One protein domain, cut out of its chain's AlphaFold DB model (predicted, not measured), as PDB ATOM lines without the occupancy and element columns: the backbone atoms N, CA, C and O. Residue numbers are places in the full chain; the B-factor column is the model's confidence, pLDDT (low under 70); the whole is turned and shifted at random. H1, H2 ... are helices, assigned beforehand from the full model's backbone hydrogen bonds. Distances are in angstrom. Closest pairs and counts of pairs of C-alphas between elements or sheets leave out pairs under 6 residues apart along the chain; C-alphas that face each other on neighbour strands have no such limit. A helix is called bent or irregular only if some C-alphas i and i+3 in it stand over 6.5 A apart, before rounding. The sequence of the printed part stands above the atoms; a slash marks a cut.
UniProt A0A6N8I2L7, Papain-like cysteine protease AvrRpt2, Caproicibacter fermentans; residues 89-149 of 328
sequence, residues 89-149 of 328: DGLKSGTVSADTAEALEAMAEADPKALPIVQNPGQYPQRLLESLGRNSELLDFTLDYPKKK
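What this domain is: This is residues 89 to 149 of the 328 residues of the protein "Papain-like cysteine protease AvrRpt2" of Caproicibacter fermentans (UniProt A0A6N8I2L7). Two long helices, H1 and H4, stand about perpendicular as a loose L, with the first residue of H4 close to H1, and the shorter helices H2 and H3 sit on opposite sides of the angle between them. Each long helix makes a hairpin with a short one, H1 with H2 and H3 with H4, while the opening stretch, residues 89 to 97, runs from near the last printed residue to the start of H1. The printed part has 61 residues with four named helices, in the order H1, H2, H3, H4, and no named strand; its class is all helix. It is compact, with a radius of gyration of the C-alphas of 10.4 A, and rounded, spanning 30 by 23 by 19 A.

Where its parts are: H1 comprises residues 98 to 110 and is 18.5 A long from C-alpha 98 at (160.392, 164.985, 165.060) to C-alpha 110. H4, residues 136 to 148, is 18.8 A long and ends with C-alpha 148 at (162.013, 149.131, 186.807). H2, residues 112 to 119, measures 11.3 A. H3, residues 126 to 132, measures 9.9 A and begins with C-alpha 126 at (165.005, 160.881, 175.437). H2 and H4 are irregular: C-alphas 113 and 116 are 7.1 A apart, and C-alphas 137 and 140 are 7.6 A apart.

How they stand to each other: H1 and H2 touch as a helical hairpin, opposite ways at a shallow tilt of 32 degrees, only just short of steep; their closest C-alphas, of Ala 108 and Ala 114, are 4.7 A apart. H1 touches H3 with residues 100 to 104 alone, the same way at a steep tilt of 41 degrees; the closest C-alphas, of Thr 100 and Glu 130, are 5.7 A apart. H1 and H4 are close but not clearly touching, about perpendicular at 81 degrees; the closest C-alphas, of Met 107 and Ser 136, are 7.6 A apart. H3 and H4 form the other helical hairpin, opposite ways at a steep tilt of 42 degrees; H4 touches H3 with residues 138 to 142 alone, and the closest C-alphas, of Leu 132 and Leu 138, are 5.5 A apart. H4 touches H2 with residues 139 to 143 alone, the same way at a steep tilt of 56 degrees; the closest C-alphas, of Ala 114 and Leu 139, are 6.9 A apart. H2 and H3 are only just apart, at 8.4 A between their closest C-alphas. In H1 and H3 every O i to N i+4 pair is within hydrogen-bond range; in H2 2 of 4 are, and in H4 5 of 9.

The domain as a whole: The C-alphas farthest apart, of Gly 90 and Ala 110, are 30.9 A apart, while those of Asp 89 and Lys 149 are 7.6 A apart. The printed part has no cut. The links from H1 to H2 and from H3 to H4 are tight, and that from H2 to H3 is short. The mean pLDDT of the printed part is 90.9, with residues 89 to 94 under 70.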
ATOM      1  N   ASP A  89     169.096 158.687 186.461       52.91
ATOM      2  CA  ASP A  89     169.534 157.719 185.459       52.91
ATOM      3  C   ASP A  89     170.580 158.335 184.508       52.91
ATOM      4  O   ASP A  89     171.009 157.672 183.566       52.91
ATOM      5  N   GLY A  90     170.952 159.607 184.753       53.09
ATOM      6  CA  GLY A  90     171.889 160.447 184.012       53.09
ATOM      7  C   GLY A  90     171.436 160.716 182.575       53.09
ATOM      8  O   GLY A  90     172.066 161.477 181.828       53.09
ATOM      9  N   LEU A  91     170.280 160.169 182.192       57.53
ATOM     10  CA  LEU A  91     169.635 160.340 180.911       57.53
ATOM     11  C   LEU A  91     168.736 161.567 181.012       57.53
ATOM     12  O   LEU A  91     167.556 161.502 181.351       57.53
ATOM     13  N   LYS A  92     169.309 162.723 180.677       57.47
ATOM     14  CA  LYS A  92     168.585 163.998 180.680       57.47
ATOM     15  C   LYS A  92     167.242 163.879 179.949       57.47
ATOM     16  O   LYS A  92     167.171 163.423 178.807       57.47
ATOM     17  N   SER A  93     166.185 164.352 180.608       56.47
ATOM     18  CA  SER A  93     164.901 164.602 179.959       56.47
ATOM     19  C   SER A  93     165.068 165.747 178.957       56.47
ATOM     20  O   SER A  93     165.627 166.796 179.286       56.47
ATOM     21  N   GLY A  94     164.621 165.533 177.723       61.59
ATOM     22  CA  GLY A  94     164.723 166.493 176.630       61.59
ATOM     23  C   GLY A  94     163.615 166.278 175.605       61.59
ATOM     24  O   GLY A  94     162.853 165.312 175.683       61.59
ATOM     25  N   THR A  95     163.487 167.212 174.664       72.75
ATOM     26  CA  THR A  95     162.481 167.128 173.602       72.75
ATOM     27  C   THR A  95     162.868 166.032 172.615       72.75
ATOM     28  O   THR A  95     163.943 166.075 172.019       72.75
ATOM     29  N   VAL A  96     161.971 165.070 172.417       80.38
ATOM     30  CA  VAL A  96     162.084 164.030 171.387       80.38
ATOM     31  C   VAL A  96     162.151 164.682 169.999       80.38
ATOM     32  O   VAL A  96     161.406 165.624 169.725       80.38
ATOM     33  N   SER A  97     163.045 164.209 169.122       87.81
ATOM     34  CA  SER A  97     163.127 164.722 167.747       87.81
ATOM     35  C   SER A  97     161.848 164.419 166.959       87.81
ATOM     36  O   SER A  97     161.165 163.437 167.249       87.81
ATOM     37  N   ALA A  98     161.545 165.224 165.934       90.69
ATOM     38  CA  ALA A  98     160.392 164.985 165.060       90.69
ATOM     39  C   ALA A  98     160.428 163.571 164.451       90.69
ATOM     40  O   ALA A  98     159.451 162.840 164.564       90.69
ATOM     41  N   ASP A  99     161.589 163.148 163.941       92.38
ATOM     42  CA  ASP A  99     161.791 161.809 163.374       92.38
ATOM     43  C   ASP A  99     161.514 160.688 164.388       92.38
ATOM     44  O   ASP A  99     160.959 159.646 164.047       92.38
ATOM     45  N   THR A 100     161.897 160.886 165.655       94.12
ATOM     46  CA  THR A 100     161.641 159.891 166.705       94.12
ATOM     47  C   THR A 100     160.159 159.854 167.058       94.12
ATOM     48  O   THR A 100     159.611 158.771 167.236       94.12
ATOM     49  N   ALA A 101     159.496 161.009 167.138       94.00
ATOM     50  CA  ALA A 101     158.058 161.068 167.377       94.00
ATOM     51  C   ALA A 101     157.282 160.357 166.256       94.00
ATOM     52  O   ALA A 101     156.461 159.494 166.550       94.00
ATOM     53  N   GLU A 102     157.620 160.630 164.993       96.12
ATOM     54  CA  GLU A 102     157.023 159.969 163.826       96.12
ATOM     55  C   GLU A 102     157.243 158.449 163.858       96.12
ATOM     56  O   GLU A 102     156.304 157.676 163.666       96.12
ATOM     57  N   ALA A 103     158.460 157.994 164.179       96.69
ATOM     58  CA  ALA A 103     158.758 156.566 164.295       96.69
ATOM     59  C   ALA A 103     157.953 155.878 165.414       96.69
ATOM     60  O   ALA A 103     157.490 154.749 165.241       96.69
ATOM     61  N   LEU A 104     157.770 156.544 166.557       96.75
ATOM     62  CA  LEU A 104     156.977 156.017 167.672       96.75
ATOM     63  C   LEU A 104     155.475 156.011 167.360       96.75
ATOM     64  O   LEU A 104     154.785 155.066 167.743       96.75
ATOM     65  N   GLU A 105     154.967 157.017 166.646       96.56
ATOM     66  CA  GLU A 105     153.585 157.038 166.153       96.56
ATOM     67  C   GLU A 105     153.335 155.885 165.176       96.56
ATOM     68  O   GLU A 105     152.419 155.092 165.393       96.56
ATOM     69  N   ALA A 106     154.204 155.706 164.176       97.56
ATOM     70  CA  ALA A 106     154.124 154.586 163.240       97.56
ATOM     71  C   ALA A 106     154.223 153.223 163.952       97.56
ATOM     72  O   ALA A 106     153.511 152.277 163.605       97.56
ATOM     73  N   MET A 107     155.069 153.113 164.985       97.25
ATOM     74  CA  MET A 107     155.127 151.920 165.832       97.25
ATOM     75  C   MET A 107     153.801 151.679 166.556       97.25
ATOM     76  O   MET A 107     153.353 150.540 166.595       97.25
ATOM     77  N   ALA A 108     153.160 152.714 167.103       97.19
ATOM     78  CA  ALA A 108     151.881 152.588 167.801       97.19
ATOM     79  C   ALA A 108     150.705 152.260 166.869       97.19
ATOM     80  O   ALA A 108     149.756 151.594 167.291       97.19
ATOM     81  N   GLU A 109     150.770 152.683 165.607       96.88
ATOM     82  CA  GLU A 109     149.827 152.249 164.571       96.88
ATOM     83  C   GLU A 109     149.973 150.753 164.259       96.88
ATOM     84  O   GLU A 109     148.971 150.057 164.077       96.88
ATOM     85  N   ALA A 110     151.210 150.247 164.216       97.00
ATOM     86  CA  ALA A 110     151.501 148.841 163.946       97.00
ATOM     87  C   ALA A 110     151.274 147.929 165.168       97.00
ATOM     88  O   ALA A 110     150.761 146.817 165.025       97.00
ATOM     89  N   ASP A 111     151.638 148.396 166.362       97.25
ATOM     90  CA  ASP A 111     151.466 147.723 167.646       97.25
ATOM     91  C   ASP A 111     150.875 148.694 168.690       97.25
ATOM     92  O   ASP A 111     151.600 149.492 169.298       97.25
ATOM     93  N   PRO A 112     149.561 148.593 168.980       96.88
ATOM     94  CA  PRO A 112     148.888 149.440 169.963       96.88
ATOM     95  C   PRO A 112     149.493 149.400 171.374       96.88
ATOM     96  O   PRO A 112     149.192 150.283 172.182       96.88
ATOM     97  N   LYS A 113     150.352 148.423 171.699       97.06
ATOM     98  CA  LYS A 113     151.112 148.415 172.958       97.06
ATOM     99  C   LYS A 113     152.018 149.635 173.120       97.06
ATOM    100  O   LYS A 113     152.313 149.983 174.259       97.06
ATOM    101  N   ALA A 114     152.440 150.292 172.039       97.06
ATOM    102  CA  ALA A 114     153.277 151.492 172.113       97.06
ATOM    103  C   ALA A 114     152.487 152.781 172.422       97.06
ATOM    104  O   ALA A 114     153.089 153.801 172.762       97.06
ATOM    105  N   LEU A 115     151.145 152.756 172.391       96.88
ATOM    106  CA  LEU A 115     150.307 153.932 172.678       96.88
ATOM    107  C   LEU A 115     150.611 154.623 174.021       96.88
ATOM    108  O   LEU A 115     150.670 155.852 174.031       96.88
ATOM    109  N   PRO A 116     150.842 153.915 175.149       96.81
ATOM    110  CA  PRO A 116     151.171 154.566 176.416       96.81
ATOM    111  C   PRO A 116     152.452 155.406 176.350       96.81
ATOM    112  O   PRO A 116     152.540 156.421 177.043       96.81
ATOM    113  N   ILE A 117     153.420 155.001 175.518       96.19
ATOM    114  CA  ILE A 117     154.679 155.723 175.307       96.19
ATOM    115  C   ILE A 117     154.418 157.012 174.530       96.19
ATOM    116  O   ILE A 117     154.813 158.082 174.983       96.19
ATOM    117  N   VAL A 118     153.683 156.928 173.415       95.00
ATOM    118  CA  VAL A 118     153.328 158.093 172.582       95.00
ATOM    119  C   VAL A 118     152.450 159.093 173.340       95.00
ATOM    120  O   VAL A 118     152.611 160.301 173.197       95.00
ATOM    121  N   GLN A 119     151.536 158.610 174.185       94.50
ATOM    122  CA  GLN A 119     150.641 159.462 174.975       94.50
ATOM    123  C   GLN A 119     151.350 160.159 176.142       94.50
ATOM    124  O   GLN A 119     150.913 161.226 176.569       94.50
ATOM    125  N   ASN A 120     152.417 159.561 176.683       93.62
ATOM    126  CA  ASN A 120     153.117 160.066 177.865       93.62
ATOM    127  C   ASN A 120     154.649 159.991 177.707       93.62
ATOM    128  O   ASN A 120     155.321 159.392 178.554       93.62
ATOM    129  N   PRO A 121     155.241 160.619 176.672       90.88
ATOM    130  CA  PRO A 121     156.663 160.468 176.361       90.88
ATOM    131  C   PRO A 121     157.567 161.002 177.481       90.88
ATOM    132  O   PRO A 121     158.657 160.486 177.689       90.88
ATOM    133  N   GLY A 122     157.092 161.969 178.276       90.81
ATOM    134  CA  GLY A 122     157.836 162.529 179.409       90.81
ATOM    135  C   GLY A 122     158.124 161.554 180.560       90.81
ATOM    136  O   GLY A 122     158.881 161.907 181.460       90.81
ATOM    137  N   GLN A 123     157.548 160.346 180.558       92.38
ATOM    138  CA  GLN A 123     157.885 159.299 181.536       92.38
ATOM    139  C   GLN A 123     159.168 158.531 181.186       92.38
ATOM    140  O   GLN A 123     159.660 157.763 182.014       92.38
ATOM    141  N   TYR A 124     159.700 158.728 179.979       94.12
ATOM    142  CA  TYR A 124     160.831 157.978 179.453       94.12
ATOM    143  C   TYR A 124     161.976 158.935 179.099       94.12
ATOM    144  O   TYR A 124     161.730 160.043 178.615       94.12
ATOM    145  N   PRO A 125     163.240 158.532 179.294       93.31
ATOM    146  CA  PRO A 125     164.367 159.349 178.888       93.31
ATOM    147  C   PRO A 125     164.459 159.457 177.366       93.31
ATOM    148  O   PRO A 125     164.171 158.502 176.640       93.31
ATOM    149  N   GLN A 126     164.943 160.599 176.873       92.25
ATOM    150  CA  GLN A 126     165.005 160.881 175.437       92.25
ATOM    151  C   GLN A 126     165.796 159.813 174.665       92.25
ATOM    152  O   GLN A 126     165.306 159.287 173.670       92.25
ATOM    153  N   ARG A 127     166.991 159.431 175.145       91.88
ATOM    154  CA  ARG A 127     167.823 158.411 174.474       91.88
ATOM    155  C   ARG A 127     167.153 157.035 174.427       91.88
ATOM    156  O   ARG A 127     167.425 156.272 173.501       91.88
ATOM    157  N   LEU A 128     166.279 156.713 175.386       95.44
ATOM    158  CA  LEU A 128     165.518 155.463 175.359       95.44
ATOM    159  C   LEU A 128     164.460 155.503 174.253       95.44
ATOM    160  O   LEU A 128     164.373 154.565 173.466       95.44
ATOM    161  N   LEU A 129     163.729 156.613 174.133       96.25
ATOM    162  CA  LEU A 129     162.740 156.823 173.069       96.25
ATOM    163  C   LEU A 129     163.377 156.823 171.674       96.25
ATOM    164  O   LEU A 129     162.875 156.171 170.762       96.25
ATOM    165  N   GLU A 130     164.521 157.487 171.521       94.00
ATOM    166  CA  GLU A 130     165.312 157.477 170.285       94.00
ATOM    167  C   GLU A 130     165.834 156.079 169.924       94.00
ATOM    168  O   GLU A 130     165.986 155.753 168.744       94.00
ATOM    169  N   SER A 131     166.147 155.254 170.926       94.31
ATOM    170  CA  SER A 131     166.586 153.873 170.711       94.31
ATOM    171  C   SER A 131     165.410 152.980 170.325       94.31
ATOM    172  O   SER A 131     165.524 152.220 169.366       94.31
ATOM    173  N   LEU A 132     164.263 153.133 170.994       96.56
ATOM    174  CA  LEU A 132     163.023 152.430 170.664       96.56
ATOM    175  C   LEU A 132     162.557 152.751 169.239       96.56
ATOM    176  O   LEU A 132     162.247 151.836 168.481       96.56
ATOM    177  N   GLY A 133     162.583 154.023 168.831       94.81
ATOM    178  CA  GLY A 133     162.201 154.435 167.474       94.81
ATOM    179  C   GLY A 133     163.034 153.777 166.364       94.81
ATOM    180  O   GLY A 133     162.571 153.659 165.234       94.81
ATOM    181  N   ARG A 134     164.247 153.302 166.680       92.44
ATOM    182  CA  ARG A 134     165.133 152.579 165.747       92.44
ATOM    183  C   ARG A 134     165.115 151.062 165.949       92.44
ATOM    184  O   ARG A 134     165.613 150.332 165.095       92.44
ATOM    185  N   ASN A 135     164.586 150.591 167.074       94.50
ATOM    186  CA  ASN A 135     164.587 149.193 167.469       94.50
ATOM    187  C   ASN A 135     163.300 148.841 168.224       94.50
ATOM    188  O   ASN A 135     163.207 149.022 169.438       94.50
ATOM    189  N   SER A 136     162.328 148.269 167.515       95.75
ATOM    190  CA  SER A 136     161.060 147.840 168.111       95.75
ATOM    191  C   SER A 136     161.205 146.700 169.127       95.75
ATOM    192  O   SER A 136     160.303 146.510 169.940       95.75
ATOM    193  N   GLU A 137     162.335 145.979 169.155       97.12
ATOM    194  CA  GLU A 137     162.592 144.934 170.157       97.12
ATOM    195  C   GLU A 137     162.678 145.502 171.590       97.12
ATOM    196  O   GLU A 137     162.497 144.766 172.558       97.12
ATOM    197  N   LEU A 138     162.906 146.815 171.741       96.94
ATOM    198  CA  LEU A 138     162.960 147.513 173.031       96.94
ATOM    199  C   LEU A 138     161.584 147.848 173.627       96.94
ATOM    200  O   LEU A 138     161.534 148.452 174.702       96.94
ATOM    201  N   LEU A 139     160.475 147.523 172.956       97.75
ATOM    202  CA  LEU A 139     159.145 147.999 173.346       97.75
ATOM    203  C   LEU A 139     158.765 147.594 174.775       97.75
ATOM    204  O   LEU A 139     158.479 148.463 175.599       97.75
ATOM    205  N   ASP A 140     158.818 146.297 175.087       97.94
ATOM    206  CA  ASP A 140     158.444 145.796 176.415       97.94
ATOM    207  C   ASP A 140     159.395 146.338 177.501       97.94
ATOM    208  O   ASP A 140     158.945 146.782 178.557       97.94
ATOM    209  N   PHE A 141     160.702 146.414 177.211       98.19
ATOM    210  CA  PHE A 141     161.681 147.023 178.118       98.19
ATOM    211  C   PHE A 141     161.350 148.495 178.406       98.19
ATOM    212  O   PHE A 141     161.404 148.941 179.557       98.19
ATOM    213  N   THR A 142     160.989 149.250 177.367       97.88
ATOM    214  CA  THR A 142     160.668 150.675 177.479       97.88
ATOM    215  C   THR A 142     159.398 150.874 178.289       97.88
ATOM    216  O   THR A 142     159.416 151.685 179.207       97.88
ATOM    217  N   LEU A 143     158.336 150.106 178.033       97.69
ATOM    218  CA  LEU A 143     157.075 150.178 178.786       97.69
ATOM    219  C   LEU A 143     157.266 149.965 180.294       97.69
ATOM    220  O   LEU A 143     156.623 150.631 181.108       97.69
ATOM    221  N   ASP A 144     158.166 149.062 180.667       98.00
ATOM    222  CA  ASP A 144     158.467 148.747 182.063       98.00
ATOM    223  C   ASP A 144     159.419 149.757 182.733       98.00
ATOM    224  O   ASP A 144     159.516 149.797 183.966       98.00
ATOM    225  N   TYR A 145     160.089 150.614 181.954       97.25
ATOM    226  CA  TYR A 145     161.129 151.525 182.432       97.25
ATOM    227  C   TYR A 145     160.716 152.404 183.623       97.25
ATOM    228  O   TYR A 145     161.450 152.409 184.615       97.25
ATOM    229  N   PRO A 146     159.551 153.089 183.632       95.62
ATOM    230  CA  PRO A 146     159.178 153.958 184.749       95.62
ATOM    231  C   PRO A 146     159.085 153.223 186.092       95.62
ATOM    232  O   PRO A 146     159.251 153.844 187.140       95.62
ATOM    233  N   LYS A 147     158.826 151.908 186.065       96.25
ATOM    234  CA  LYS A 147     158.707 151.054 187.254       96.25
ATOM    235  C   LYS A 147     160.014 150.354 187.617       96.25
ATOM    236  O   LYS A 147     160.257 150.133 188.796       96.25
ATOM    237  N   LYS A 148     160.818 149.969 186.620       96.44
ATOM    238  CA  LYS A 148     162.013 149.131 186.807       96.44
ATOM    239  C   LYS A 148     163.336 149.899 186.764       96.44
ATOM    240  O   LYS A 148     164.369 149.301 187.059       96.44
ATOM    241  N   LYS A 149     163.352 151.191 186.414       95.12
ATOM    242  CA  LYS A 149     164.591 151.986 186.349       95.12
ATOM    243  C   LYS A 149     165.430 151.859 187.630       95.12
ATOM    244  O   LYS A 149     164.904 151.941 188.737       95.12
TER     245      LYS A 149